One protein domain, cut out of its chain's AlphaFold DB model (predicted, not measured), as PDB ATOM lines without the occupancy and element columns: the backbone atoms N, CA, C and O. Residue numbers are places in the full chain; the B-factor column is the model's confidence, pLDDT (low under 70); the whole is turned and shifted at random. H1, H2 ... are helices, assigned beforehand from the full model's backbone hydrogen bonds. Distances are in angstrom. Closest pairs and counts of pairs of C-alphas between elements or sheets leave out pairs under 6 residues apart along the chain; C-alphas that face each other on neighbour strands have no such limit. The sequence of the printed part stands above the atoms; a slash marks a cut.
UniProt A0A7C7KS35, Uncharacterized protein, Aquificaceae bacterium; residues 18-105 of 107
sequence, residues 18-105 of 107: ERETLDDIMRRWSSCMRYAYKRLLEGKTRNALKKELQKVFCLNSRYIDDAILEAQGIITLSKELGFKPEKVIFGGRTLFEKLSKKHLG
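What this domain is: This is residues 18 to 105 of the 107 residues of an uncharacterized protein of Aquificaceae bacterium (UniProt A0A7C7KS35). Three helices, H1, H2 and H3, cross one another in one body, and a fourth, H4, sticks out on its own beyond the end of a long link. H1 and H2 make a helical hairpin, H3 crosses them both, and residues 18 to 24 of H1 stick out from the body. The printed part has 88 residues with four named helices, H1 to H4 in chain order, and no named strand; its class is all helix. It is only just loose, close to compact, with a radius of gyration of the C-alphas of 14.6 A and spans of 41 by 35 by 20 A.

How they stand to each other: Start with H1, residues 18 to 41, and go on to H2, residues 46 to 57: they touch, closest at the C-alphas of Arg 28 and Phe 57, 6.1 A apart, and run opposite ways at 37 degrees, only just a steep tilt. Next look at H3, residues 61 to 80: H1 touches it with residues 29 to 40 alone, closest at the C-alphas of Met 33 and Ala 67, 4.5 A apart, at a steep tilt of 52 degrees, the same way. H3 touches H2 with residues 61 to 68 alone, closest at the C-alphas of Gln 54 and Ser 61, 6.3 A apart, at a steep tilt of 57 degrees, opposite ways. H4, residues 93 to 104, is apart from H1, H2 and H3. Every O i to N i+4 pair is within hydrogen-bond range in H1, H3 and H4; in H2 it is 7 of 8.

Where its parts are: Find C-alpha 18 at (161.498, 160.354, 223.796); from there H1 runs 34.8 A to C-alpha 41. H3 runs 28.5 A to C-alpha 80 at (124.156, 168.633, 223.919). H2 and H4 are shorter, 15.6 A and 15.3 A; H4 ends at C-alpha 104, (140.250, 190.799, 235.053).

The domain as a whole: The C-alphas farthest apart are those of Ser 61 and Gly 105, 42.3 A. The printed part has no cut; the link from H3 to H4, residues 81 to 92, is long, and the other two are tight. Residue 105 is the one printed residue with pLDDT under 70.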
ATOM      1  N   GLU A  18     162.828 160.848 224.180       92.69
ATOM      2  CA  GLU A  18     161.498 160.354 223.796       92.69
ATOM      3  C   GLU A  18     160.394 161.202 224.426       92.69
ATOM      4  O   GLU A  18     159.389 161.507 223.781       92.69
ATOM      5  N   ARG A  19     160.611 161.638 225.675       93.94
ATOM      6  CA  ARG A  19     159.689 162.527 226.374       93.94
ATOM      7  C   ARG A  19     159.573 163.873 225.665       93.94
ATOM      8  O   ARG A  19     158.460 164.326 225.431       93.94
ATOM      9  N   GLU A  20     160.698 164.470 225.281       94.69
ATOM     10  CA  GLU A  20     160.724 165.747 224.553       94.69
ATOM     11  C   GLU A  20     159.994 165.653 223.209       94.69
ATOM     12  O   GLU A  20     159.198 166.524 222.855       94.69
ATOM     13  N   THR A  21     160.218 164.556 222.482       93.69
ATOM     14  CA  THR A  21     159.554 164.295 221.199       93.69
ATOM     15  C   THR A  21     158.044 164.152 221.384       93.69
ATOM     16  O   THR A  21     157.262 164.733 220.629       93.69
ATOM     17  N   LEU A  22     157.622 163.405 222.408       93.25
ATOM     18  CA  LEU A  22     156.213 163.248 222.742       93.25
ATOM     19  C   LEU A  22     155.576 164.589 223.127       93.25
ATOM     20  O   LEU A  22     154.508 164.918 222.612       93.25
ATOM     21  N   ASP A  23     156.226 165.370 223.988       93.56
ATOM     22  CA  ASP A  23     155.721 166.669 224.435       93.56
ATOM     23  C   ASP A  23     155.570 167.645 223.257       93.56
ATOM     24  O   ASP A  23     154.555 168.343 223.161       93.56
ATOM     25  N   ASP A  24     156.511 167.656 222.306       94.56
ATOM     26  CA  ASP A  24     156.390 168.465 221.090       94.56
ATOM     27  C   ASP A  24     155.204 168.036 220.211       94.56
ATOM     28  O   ASP A  24     154.403 168.880 219.791       94.56
ATOM     29  N   ILE A  25     155.039 166.729 219.979       94.31
ATOM     30  CA  ILE A  25     153.910 166.189 219.209       94.31
ATOM     31  C   ILE A  25     152.587 166.548 219.890       94.31
ATOM     32  O   ILE A  25     151.684 167.083 219.242       94.31
ATOM     33  N   MET A  26     152.472 166.315 221.200       94.00
ATOM     34  CA  MET A  26     151.269 166.623 221.976       94.00
ATOM     35  C   MET A  26     150.951 168.117 221.954       94.00
ATOM     36  O   MET A  26     149.785 168.502 221.822       94.00
ATOM     37  N   ARG A  27     151.972 168.977 222.034       94.62
ATOM     38  CA  ARG A  27     151.823 170.434 221.957       94.62
ATOM     39  C   ARG A  27     151.304 170.878 220.592       94.62
ATOM     40  O   ARG A  27     150.372 171.692 220.537       94.62
ATOM     41  N   ARG A  28     151.868 170.352 219.500       95.88
ATOM     42  CA  ARG A  28     151.422 170.659 218.130       95.88
ATOM     43  C   ARG A  28     150.014 170.145 217.874       95.88
ATOM     44  O   ARG A  28     149.180 170.910 217.398       95.88
ATOM     45  N   TRP A  29     149.720 168.908 218.267       96.81
ATOM     46  CA  TRP A  29     148.387 168.320 218.129       96.81
ATOM     47  C   TRP A  29     147.336 169.104 218.919       96.81
ATOM     48  O   TRP A  29     146.315 169.511 218.368       96.81
ATOM     49  N   SER A  30     147.629 169.432 220.179       95.00
ATOM     50  CA  SER A  30     146.729 170.229 221.021       95.00
ATOM     51  C   SER A  30     146.477 171.623 220.439       95.00
ATOM     52  O   SER A  30     145.371 172.152 220.529       95.00
ATOM     53  N   SER A  31     147.497 172.236 219.831       95.75
ATOM     54  CA  SER A  31     147.360 173.539 219.168       95.75
ATOM     55  C   SER A  31     146.544 173.441 217.878       95.75
ATOM     56  O   SER A  31     145.694 174.296 217.637       95.75
ATOM     57  N   CYS A  32     146.739 172.370 217.106       97.69
ATOM     58  CA  CYS A  32     145.957 172.053 215.916       97.69
ATOM     59  C   CYS A  32     144.469 171.871 216.248       97.69
ATOM     60  O   CYS A  32     143.626 172.492 215.604       97.69
ATOM     61  N   MET A  33     144.142 171.089 217.283       97.38
ATOM     62  CA  MET A  33     142.760 170.863 217.725       97.38
ATOM     63  C   MET A  33     142.084 172.174 218.148       97.38
ATOM     64  O   MET A  33     141.007 172.495 217.649       97.38
ATOM     65  N   ARG A  34     142.742 172.993 218.984       96.56
ATOM     66  CA  ARG A  34     142.206 174.304 219.405       96.56
ATOM     67  C   ARG A  34     141.971 175.248 218.231       96.56
ATOM     68  O   ARG A  34     140.980 175.976 218.203       96.56
ATOM     69  N   TYR A  35     142.886 175.250 217.264       96.62
ATOM     70  CA  TYR A  35     142.722 176.047 216.056       96.62
ATOM     71  C   TYR A  35     141.530 175.549 215.231       96.62
ATOM     72  O   TYR A  35     140.672 176.350 214.860       96.62
ATOM     73  N   ALA A  36     141.445 174.238 214.988       97.69
ATOM     74  CA  ALA A  36     140.333 173.620 214.273       97.69
ATOM     75  C   ALA A  36     138.994 173.950 214.941       97.69
ATOM     76  O   ALA A  36     138.078 174.396 214.258       97.69
ATOM     77  N   TYR A  37     138.911 173.836 216.270       97.81
ATOM     78  CA  TYR A  37     137.732 174.187 217.059       97.81
ATOM     79  C   TYR A  37     137.235 175.602 216.758       97.81
ATOM     80  O   TYR A  37     136.087 175.787 216.359       97.81
ATOM     81  N   LYS A  38     138.116 176.606 216.867       96.25
ATOM     82  CA  LYS A  38     137.746 178.003 216.608       96.25
ATOM     83  C   LYS A  38     137.257 178.206 215.173       96.25
ATOM     84  O   LYS A  38     136.254 178.874 214.947       96.25
ATOM     85  N   ARG A  39     137.941 177.611 214.198       97.19
ATOM     86  CA  ARG A  39     137.576 177.734 212.783       97.19
ATOM     87  C   ARG A  39     136.274 177.014 212.425       97.19
ATOM     88  O   ARG A  39     135.558 177.478 211.545       97.19
ATOM     89  N   LEU A  40     135.971 175.896 213.083       97.38
ATOM     90  CA  LEU A  40     134.700 175.189 212.921       97.38
ATOM     91  C   LEU A  40     133.530 176.052 213.406       97.38
ATOM     92  O   LEU A  40     132.494 176.080 212.749       97.38
ATOM     93  N   LEU A  41     133.708 176.800 214.501       96.31
ATOM     94  CA  LEU A  41     132.706 177.767 214.970       96.31
ATOM     95  C   LEU A  41     132.511 178.942 214.003       96.31
ATOM     96  O   LEU A  41     131.408 179.462 213.889       96.31
ATOM     97  N   GLU A  42     133.552 179.317 213.259       96.50
ATOM     98  CA  GLU A  42     133.479 180.305 212.173       96.50
ATOM     99  C   GLU A  42     132.893 179.727 210.865       96.50
ATOM    100  O   GLU A  42     132.825 180.424 209.856       96.50
ATOM    101  N   GLY A  43     132.483 178.453 210.850       96.06
ATOM    102  CA  GLY A  43     131.858 177.807 209.694       96.06
ATOM    103  C   GLY A  43     132.830 177.220 208.665       96.06
ATOM    104  O   GLY A  43     132.391 176.783 207.598       96.06
ATOM    105  N   LYS A  44     134.143 177.154 208.945       96.75
ATOM    106  CA  LYS A  44     135.079 176.466 208.036       96.75
ATOM    107  C   LYS A  44     134.746 174.976 207.943       96.75
ATOM    108  O   LYS A  44     134.500 174.303 208.942       96.75
ATOM    109  N   THR A  45     134.826 174.432 206.731       96.25
ATOM    110  CA  THR A  45     134.581 173.006 206.490       96.25
ATOM    111  C   THR A  45     135.776 172.146 206.897       96.25
ATOM    112  O   THR A  45     136.936 172.564 206.822       96.25
ATOM    113  N   ARG A  46     135.505 170.884 207.254       94.94
ATOM    114  CA  ARG A  46     136.537 169.880 207.563       94.94
ATOM    115  C   ARG A  46     137.588 169.750 206.453       94.94
ATOM    116  O   ARG A  46     138.779 169.705 206.743       94.94
ATOM    117  N   ASN A  47     137.163 169.716 205.190       94.50
ATOM    118  CA  ASN A  47     138.071 169.540 204.051       94.50
ATOM    119  C   ASN A  47     139.008 170.740 203.856       94.50
ATOM    120  O   ASN A  47     140.180 170.549 203.526       94.50
ATOM    121  N   ALA A  48     138.515 171.962 204.081       95.56
ATOM    122  CA  ALA A  48     139.348 173.160 204.050       95.56
ATOM    123  C   ALA A  48     140.388 173.129 205.180       95.56
ATOM    124  O   ALA A  48     141.579 173.328 204.933       95.56
ATOM    125  N   LEU A  49     139.954 172.778 206.396       96.69
ATOM    126  CA  LEU A  49     140.835 172.661 207.554       96.69
ATOM    127  C   LEU A  49     141.912 171.601 207.362       96.69
ATOM    128  O   LEU A  49     143.079 171.878 207.608       96.69
ATOM    129  N   LYS A  50     141.572 170.417 206.850       94.56
ATOM    130  CA  LYS A  50     142.560 169.355 206.628       94.56
ATOM    131  C   LYS A  50     143.726 169.821 205.746       94.56
ATOM    132  O   LYS A  50     144.882 169.573 206.081       94.56
ATOM    133  N   LYS A  51     143.432 170.540 204.653       92.00
ATOM    134  CA  LYS A  51     144.452 171.085 203.737       92.00
ATOM    135  C   LYS A  51     145.305 172.182 204.383       92.00
ATOM    136  O   LYS A  51     146.505 172.249 204.130       92.00
ATOM    137  N   GLU A  52     144.689 173.048 205.185       95.31
ATOM    138  CA  GLU A  52     145.353 174.163 205.871       95.31
ATOM    139  C   GLU A  52     146.266 173.661 207.001       95.31
ATOM    140  O   GLU A  52     147.459 173.962 207.037       95.31
ATOM    141  N   LEU A  53     145.727 172.836 207.898       94.94
ATOM    142  CA  LEU A  53     146.390 172.442 209.140       94.94
ATOM    143  C   LEU A  53     147.587 171.520 208.912       94.94
ATOM    144  O   LEU A  53     148.561 171.605 209.658       94.94
ATOM    145  N   GLN A  54     147.556 170.698 207.858       91.62
ATOM    146  CA  GLN A  54     148.695 169.859 207.487       91.62
ATOM    147  C   GLN A  54     149.951 170.697 207.196       91.62
ATOM    148  O   GLN A  54     151.052 170.289 207.560       91.62
ATOM    149  N   LYS A  55     149.789 171.886 206.598       91.00
ATOM    150  CA  LYS A  55     150.898 172.810 206.314       91.00
ATOM    151  C   LYS A  55     151.347 173.582 207.554       91.00
ATOM    152  O   LYS A  55     152.534 173.823 207.718       91.00
ATOM    153  N   VAL A  56     150.404 173.971 208.416       94.75
ATOM    154  CA  VAL A  56     150.675 174.841 209.575       94.75
ATOM    155  C   VAL A  56     151.330 174.088 210.733       94.75
ATOM    156  O   VAL A  56     152.245 174.607 211.363       94.75
ATOM    157  N   PHE A  57     150.864 172.875 211.040       93.38
ATOM    158  CA  PHE A  57     151.281 172.152 212.249       93.38
ATOM    159  C   PHE A  57     152.313 171.045 211.989       93.38
ATOM    160  O   PHE A  57     152.787 170.420 212.942       93.38
ATOM    161  N   CYS A  58     152.667 170.793 210.724       92.38
ATOM    162  CA  CYS A  58     153.614 169.746 210.318       92.38
ATOM    163  C   CYS A  58     153.292 168.377 210.952       92.38
ATOM    164  O   CYS A  58     154.178 167.650 211.406       92.38
ATOM    165  N   LEU A  59     152.000 168.051 211.052       92.62
ATOM    166  CA  LEU A  59     151.507 166.762 211.536       92.62
ATOM    167  C   LEU A  59     151.092 165.901 210.345       92.62
ATOM    168  O   LEU A  59     150.693 166.413 209.297       92.62
ATOM    169  N   ASN A  60     151.153 164.579 210.516       93.00
ATOM    170  CA  ASN A  60     150.629 163.679 209.497       93.00
ATOM    171  C   ASN A  60     149.108 163.869 209.336       93.00
ATOM    172  O   ASN A  60     148.412 164.324 210.247       93.00
ATOM    173  N   SER A  61     148.588 163.507 208.165       93.38
ATOM    174  CA  SER A  61     147.183 163.732 207.813       93.38
ATOM    175  C   SER A  61     146.195 163.042 208.760       93.38
ATOM    176  O   SER A  61     145.108 163.577 208.967       93.38
ATOM    177  N   ARG A  62     146.577 161.908 209.366       95.19
ATOM    178  CA  ARG A  62     145.766 161.196 210.364       95.19
ATOM    179  C   ARG A  62     145.600 162.022 211.637       95.19
ATOM    180  O   ARG A  62     144.475 162.300 212.020       95.19
ATOM    181  N   TYR A  63     146.693 162.513 212.220       95.25
ATOM    182  CA  TYR A  63     146.643 163.367 213.410       95.25
ATOM    183  C   TYR A  63     145.875 164.669 213.171       95.25
ATOM    184  O   TYR A  63     145.204 165.153 214.081       95.25
ATOM    185  N   ILE A  64     145.966 165.233 211.962       97.00
ATOM    186  CA  ILE A  64     145.167 166.400 211.569       97.00
ATOM    187  C   ILE A  64     143.675 166.058 211.561       97.00
ATOM    188  O   ILE A  64     142.879 166.797 212.137       97.00
ATOM    189  N   ASP A  65     143.289 164.950 210.926       96.75
ATOM    190  CA  ASP A  65     141.897 164.499 210.905       96.75
ATOM    191  C   ASP A  65     141.363 164.217 212.312       96.75
ATOM    192  O   ASP A  65     140.258 164.651 212.630       96.75
ATOM    193  N   ASP A  66     142.156 163.558 213.157       97.12
ATOM    194  CA  ASP A  66     141.795 163.249 214.542       97.12
ATOM    195  C   ASP A  66     141.621 164.530 215.369       97.12
ATOM    196  O   ASP A  66     140.672 164.649 216.136       97.12
ATOM    197  N   ALA A  67     142.484 165.535 215.174       97.62
ATOM    198  CA  ALA A  67     142.350 166.832 215.835       97.62
ATOM    199  C   ALA A  67     141.061 167.566 215.422       97.62
ATOM    200  O   ALA A  67     140.414 168.197 216.259       97.62
ATOM    201  N   ILE A  68     140.678 167.495 214.141       98.00
ATOM    202  CA  ILE A  68     139.418 168.076 213.657       98.00
ATOM    203  C   ILE A  68     138.222 167.297 214.219       98.00
ATOM    204  O   ILE A  68     137.242 167.913 214.631       98.00
ATOM    205  N   LEU A  69     138.303 165.964 214.246       97.94
ATOM    206  CA  LEU A  69     137.250 165.097 214.773       97.94
ATOM    207  C   LEU A  69     137.010 165.355 216.264       97.94
ATOM    208  O   LEU A  69     135.867 165.543 216.671       97.94
ATOM    209  N   GLU A  70     138.079 165.438 217.055       97.44
ATOM    210  CA  GLU A  70     138.003 165.765 218.479       97.44
ATOM    211  C   GLU A  70     137.368 167.145 218.689       97.44
ATOM    212  O   GLU A  70     136.443 167.301 219.484       97.44
ATOM    213  N   ALA A  71     137.800 168.153 217.921       97.56
ATOM    214  CA  ALA A  71     137.222 169.489 217.991       97.56
ATOM    215  C   ALA A  71     135.711 169.486 217.691       97.56
ATOM    216  O   ALA A  71     134.944 170.131 218.406       97.56
ATOM    217  N   GLN A  72     135.271 168.738 216.674       97.31
ATOM    218  CA  GLN A  72     133.848 168.551 216.369       97.31
ATOM    219  C   GLN A  72     133.111 167.867 217.522       97.31
ATOM    220  O   GLN A  72     132.043 168.335 217.910       97.31
ATOM    221  N   GLY A  73     133.693 166.812 218.099       96.38
ATOM    222  CA  GLY A  73     133.135 166.101 219.248       96.38
ATOM    223  C   GLY A  73     132.900 167.023 220.444       96.38
ATOM    224  O   GLY A  73     131.806 167.035 221.002       96.38
ATOM    225  N   ILE A  74     133.878 167.870 220.779       95.00
ATOM    226  CA  ILE A  74     133.750 168.843 221.875       95.00
ATOM    227  C   ILE A  74     132.648 169.871 221.578       95.00
ATOM    228  O   ILE A  74     131.887 170.225 222.480       95.00
ATOM    229  N   ILE A  75     132.535 170.362 220.337       96.25
ATOM    230  CA  ILE A  75     131.460 171.294 219.947       96.25
ATOM    231  C   ILE A  75     130.092 170.628 220.107       96.25
ATOM    232  O   ILE A  75     129.190 171.234 220.688       96.25
ATOM    233  N   THR A  76     129.933 169.403 219.606       96.38
ATOM    234  CA  THR A  76     128.681 168.640 219.706       96.38
ATOM    235  C   THR A  76     128.307 168.404 221.163       96.38
ATOM    236  O   THR A  76     127.217 168.795 221.571       96.38
ATOM    237  N   LEU A  77     129.244 167.907 221.973       93.94
ATOM    238  CA  LEU A  77     129.038 167.685 223.403       93.94
ATOM    239  C   LEU A  77     128.654 168.979 224.134       93.94
ATOM    240  O   LEU A  77     127.760 168.982 224.974       93.94
ATOM    241  N   SER A  78     129.300 170.100 223.800       92.50
ATOM    242  CA  SER A  78     128.969 171.401 224.394       92.50
ATOM    243  C   SER A  78     127.514 171.779 224.114       92.50
ATOM    244  O   SER A  78     126.807 172.185 225.033       92.50
ATOM    245  N   LYS A  79     127.052 171.596 222.871       93.25
ATOM    246  CA  LYS A  79     125.664 171.871 222.475       93.25
ATOM    247  C   LYS A  79     124.675 170.935 223.167       93.25
ATOM    248  O   LYS A  79     123.654 171.408 223.654       93.25
ATOM    249  N   GLU A  80     124.985 169.642 223.241       94.88
ATOM    250  CA  GLU A  80     124.156 168.633 223.919       94.88
ATOM    251  C   GLU A  80     123.981 168.936 225.412       94.88
ATOM    252  O   GLU A  80     122.894 168.774 225.957       94.88
ATOM    253  N   LEU A  81     125.031 169.439 226.060       93.94
ATOM    254  CA  LEU A  81     125.008 169.841 227.467       93.94
ATOM    255  C   LEU A  81     124.439 171.257 227.696       93.94
ATOM    256  O   LEU A  81     124.421 171.731 228.829       93.94
ATOM    257  N   GLY A  82     123.993 171.955 226.645       92.06
ATOM    258  CA  GLY A  82     123.445 173.315 226.736       92.06
ATOM    259  C   GLY A  82     124.490 174.416 226.969       92.06
ATOM    260  O   GLY A  82     124.135 175.563 227.252       92.06
ATOM    261  N   PHE A  83     125.779 174.104 226.839       90.69
ATOM    262  CA  PHE A  83     126.854 175.090 226.902       90.69
ATOM    263  C   PHE A  83     127.032 175.801 225.560       90.69
ATOM    264  O   PHE A  83     126.853 175.225 224.490       90.69
ATOM    265  N   LYS A  84     127.449 177.071 225.619       92.06
ATOM    266  CA  LYS A  84     127.793 177.868 224.434       92.06
ATOM    267  C   LYS A  84     129.211 177.514 223.967       92.06
ATOM    268  O   LYS A  84     130.153 177.869 224.685       92.06
ATOM    269  N   PRO A  85     129.400 176.858 222.806       90.81
ATOM    270  CA  PRO A  85     130.727 176.473 222.317       90.81
ATOM    271  C   PRO A  85     131.678 177.672 222.147       90.81
ATOM    272  O   PRO A  85     132.886 177.567 222.329       90.81
ATOM    273  N   GLU A  86     131.136 178.858 221.878       90.94
ATOM    274  CA  GLU A  86     131.897 180.096 221.684       90.94
ATOM    275  C   GLU A  86     132.561 180.594 222.976       90.94
ATOM    276  O   GLU A  86     133.480 181.409 222.926       90.94
ATOM    277  N   LYS A  87     132.100 180.112 224.138       86.62
ATOM    278  CA  LYS A  87     132.621 180.485 225.459       86.62
ATOM    279  C   LYS A  87     133.613 179.471 226.030       86.62
ATOM    280  O   LYS A  87     134.005 179.599 227.188       86.62
ATOM    281  N   VAL A  88     134.013 178.462 225.257       85.06
ATOM    282  CA  VAL A  88     134.974 177.459 225.724       85.06
ATOM    283  C   VAL A  88     136.359 178.081 225.886       85.06
ATOM    284  O   VAL A  88     136.914 178.681 224.965       85.06
ATOM    285  N   ILE A  89     136.934 177.901 227.076       81.50
ATOM    286  CA  ILE A  89     138.298 178.309 227.402       81.50
ATOM    287  C   ILE A  89     139.154 177.055 227.494       81.50
ATOM    288  O   ILE A  89     138.881 176.152 228.283       81.50
ATOM    289  N   PHE A  90     140.213 177.005 226.692       83.31
ATOM    290  CA  PHE A  90     141.153 175.895 226.717       83.31
ATOM    291  C   PHE A  90     142.256 176.139 227.740       83.31
ATOM    292  O   PHE A  90     142.930 177.168 227.710       83.31
ATOM    293  N   GLY A  91     142.490 175.150 228.597       81.06
ATOM    294  CA  GLY A  91     143.535 175.191 229.613       81.06
ATOM    295  C   GLY A  91     143.051 174.616 230.937       81.06
ATOM    296  O   GLY A  91     141.858 174.423 231.154       81.06
ATOM    297  N   GLY A  92     143.994 174.315 231.827       81.81
ATOM    298  CA  GLY A  92     143.653 173.884 233.178       81.81
ATOM    299  C   GLY A  92     143.003 175.017 233.973       81.81
ATOM    300  O   GLY A  92     143.358 176.185 233.806       81.81
ATOM    301  N   ARG A  93     142.105 174.658 234.895       83.31
ATOM    302  CA  ARG A  93     141.442 175.597 235.816       83.31
ATOM    303  C   ARG A  93     142.438 176.503 236.544       83.31
ATOM    304  O   ARG A  93     142.238 177.707 236.605       83.31
ATOM    305  N   THR A  94     143.548 175.939 237.012       85.75
ATOM    306  CA  THR A  94     144.603 176.680 237.717       85.75
ATOM    307  C   THR A  94     145.265 177.748 236.844       85.75
ATOM    308  O   THR A  94     145.571 178.837 237.325       85.75
ATOM    309  N   LEU A  95     145.488 177.464 235.556       81.94
ATOM    310  CA  LEU A  95     146.029 178.441 234.611       81.94
ATOM    311  C   LEU A  95     145.000 179.539 234.324       81.94
ATOM    312  O   LEU A  95     145.356 180.715 234.316       81.94
ATOM    313  N   PHE A  96     143.733 179.162 234.139       83.00
ATOM    314  CA  PHE A  96     142.646 180.116 233.950       83.00
ATOM    315  C   PHE A  96     142.499 181.060 235.150       83.00
ATOM    316  O   PHE A  96     142.466 182.270 234.960       83.00
ATOM    317  N   GLU A  97     142.494 180.539 236.377       86.19
ATOM    318  CA  GLU A  97     142.413 181.342 237.604       86.19
ATOM    319  C   GLU A  97     143.586 182.329 237.711       86.19
ATOM    320  O   GLU A  97     143.374 183.509 237.987       86.19
ATOM    321  N   LYS A  98     144.817 181.885 237.417       85.38
ATOM    322  CA  LYS A  98     146.003 182.763 237.404       85.38
ATOM    323  C   LYS A  98     145.888 183.886 236.369       85.38
ATOM    324  O   LYS A  98     146.213 185.031 236.677       85.38
ATOM    325  N   LEU A  99     145.443 183.570 235.152       81.06
ATOM    326  CA  LEU A  99     145.268 184.558 234.083       81.06
ATOM    327  C   LEU A  99     144.113 185.520 234.387       81.06
ATOM    328  O   LEU A  99     144.256 186.724 234.197       81.06
ATOM    329  N   SER A 100     143.002 185.002 234.911       82.62
ATOM    330  CA  SER A 100     141.826 185.778 235.305       82.62
ATOM    331  C   SER A 100     142.178 186.816 236.371       82.62
ATOM    332  O   SER A 100     141.926 188.001 236.173       82.62
ATOM    333  N   LYS A 101     142.884 186.417 237.437       85.88
ATOM    334  CA  LYS A 101     143.355 187.343 238.483       85.88
ATOM    335  C   LYS A 101     144.216 188.476 237.924       85.88
ATOM    336  O   LYS A 101     144.066 189.623 238.324       85.88
ATOM    337  N   LYS A 102     145.099 188.163 236.970       77.75
ATOM    338  CA  LYS A 102     146.026 189.139 236.379       77.75
ATOM    339  C   LYS A 102     145.350 190.118 235.415       77.75
ATOM    340  O   LYS A 102     145.765 191.269 235.347       77.75
ATOM    341  N   HIS A 103     144.360 189.664 234.647       75.25
ATOM    342  CA  HIS A 103     143.786 190.441 233.540       75.25
ATOM    343  C   HIS A 103     142.386 191.000 233.813       75.25
ATOM    344  O   HIS A 103     142.007 191.983 233.186       75.25
ATOM    345  N   LEU A 104     141.623 190.396 234.725       76.25
ATOM    346  CA  LEU A 104     140.250 190.799 235.053       76.25
ATOM    347  C   LEU A 104     140.140 191.457 236.436       76.25
ATOM    348  O   LEU A 104     139.059 191.911 236.793       76.25
ATOM    349  N   GLY A 105     141.226 191.500 237.219       62.28
ATOM    350  CA  GLY A 105     141.237 192.113 238.554       62.28
ATOM    351  C   GLY A 105     140.312 191.435 239.571       62.28
ATOM    352  O   GLY A 105     140.029 192.010 240.616       62.28
TER     353      GLY A 105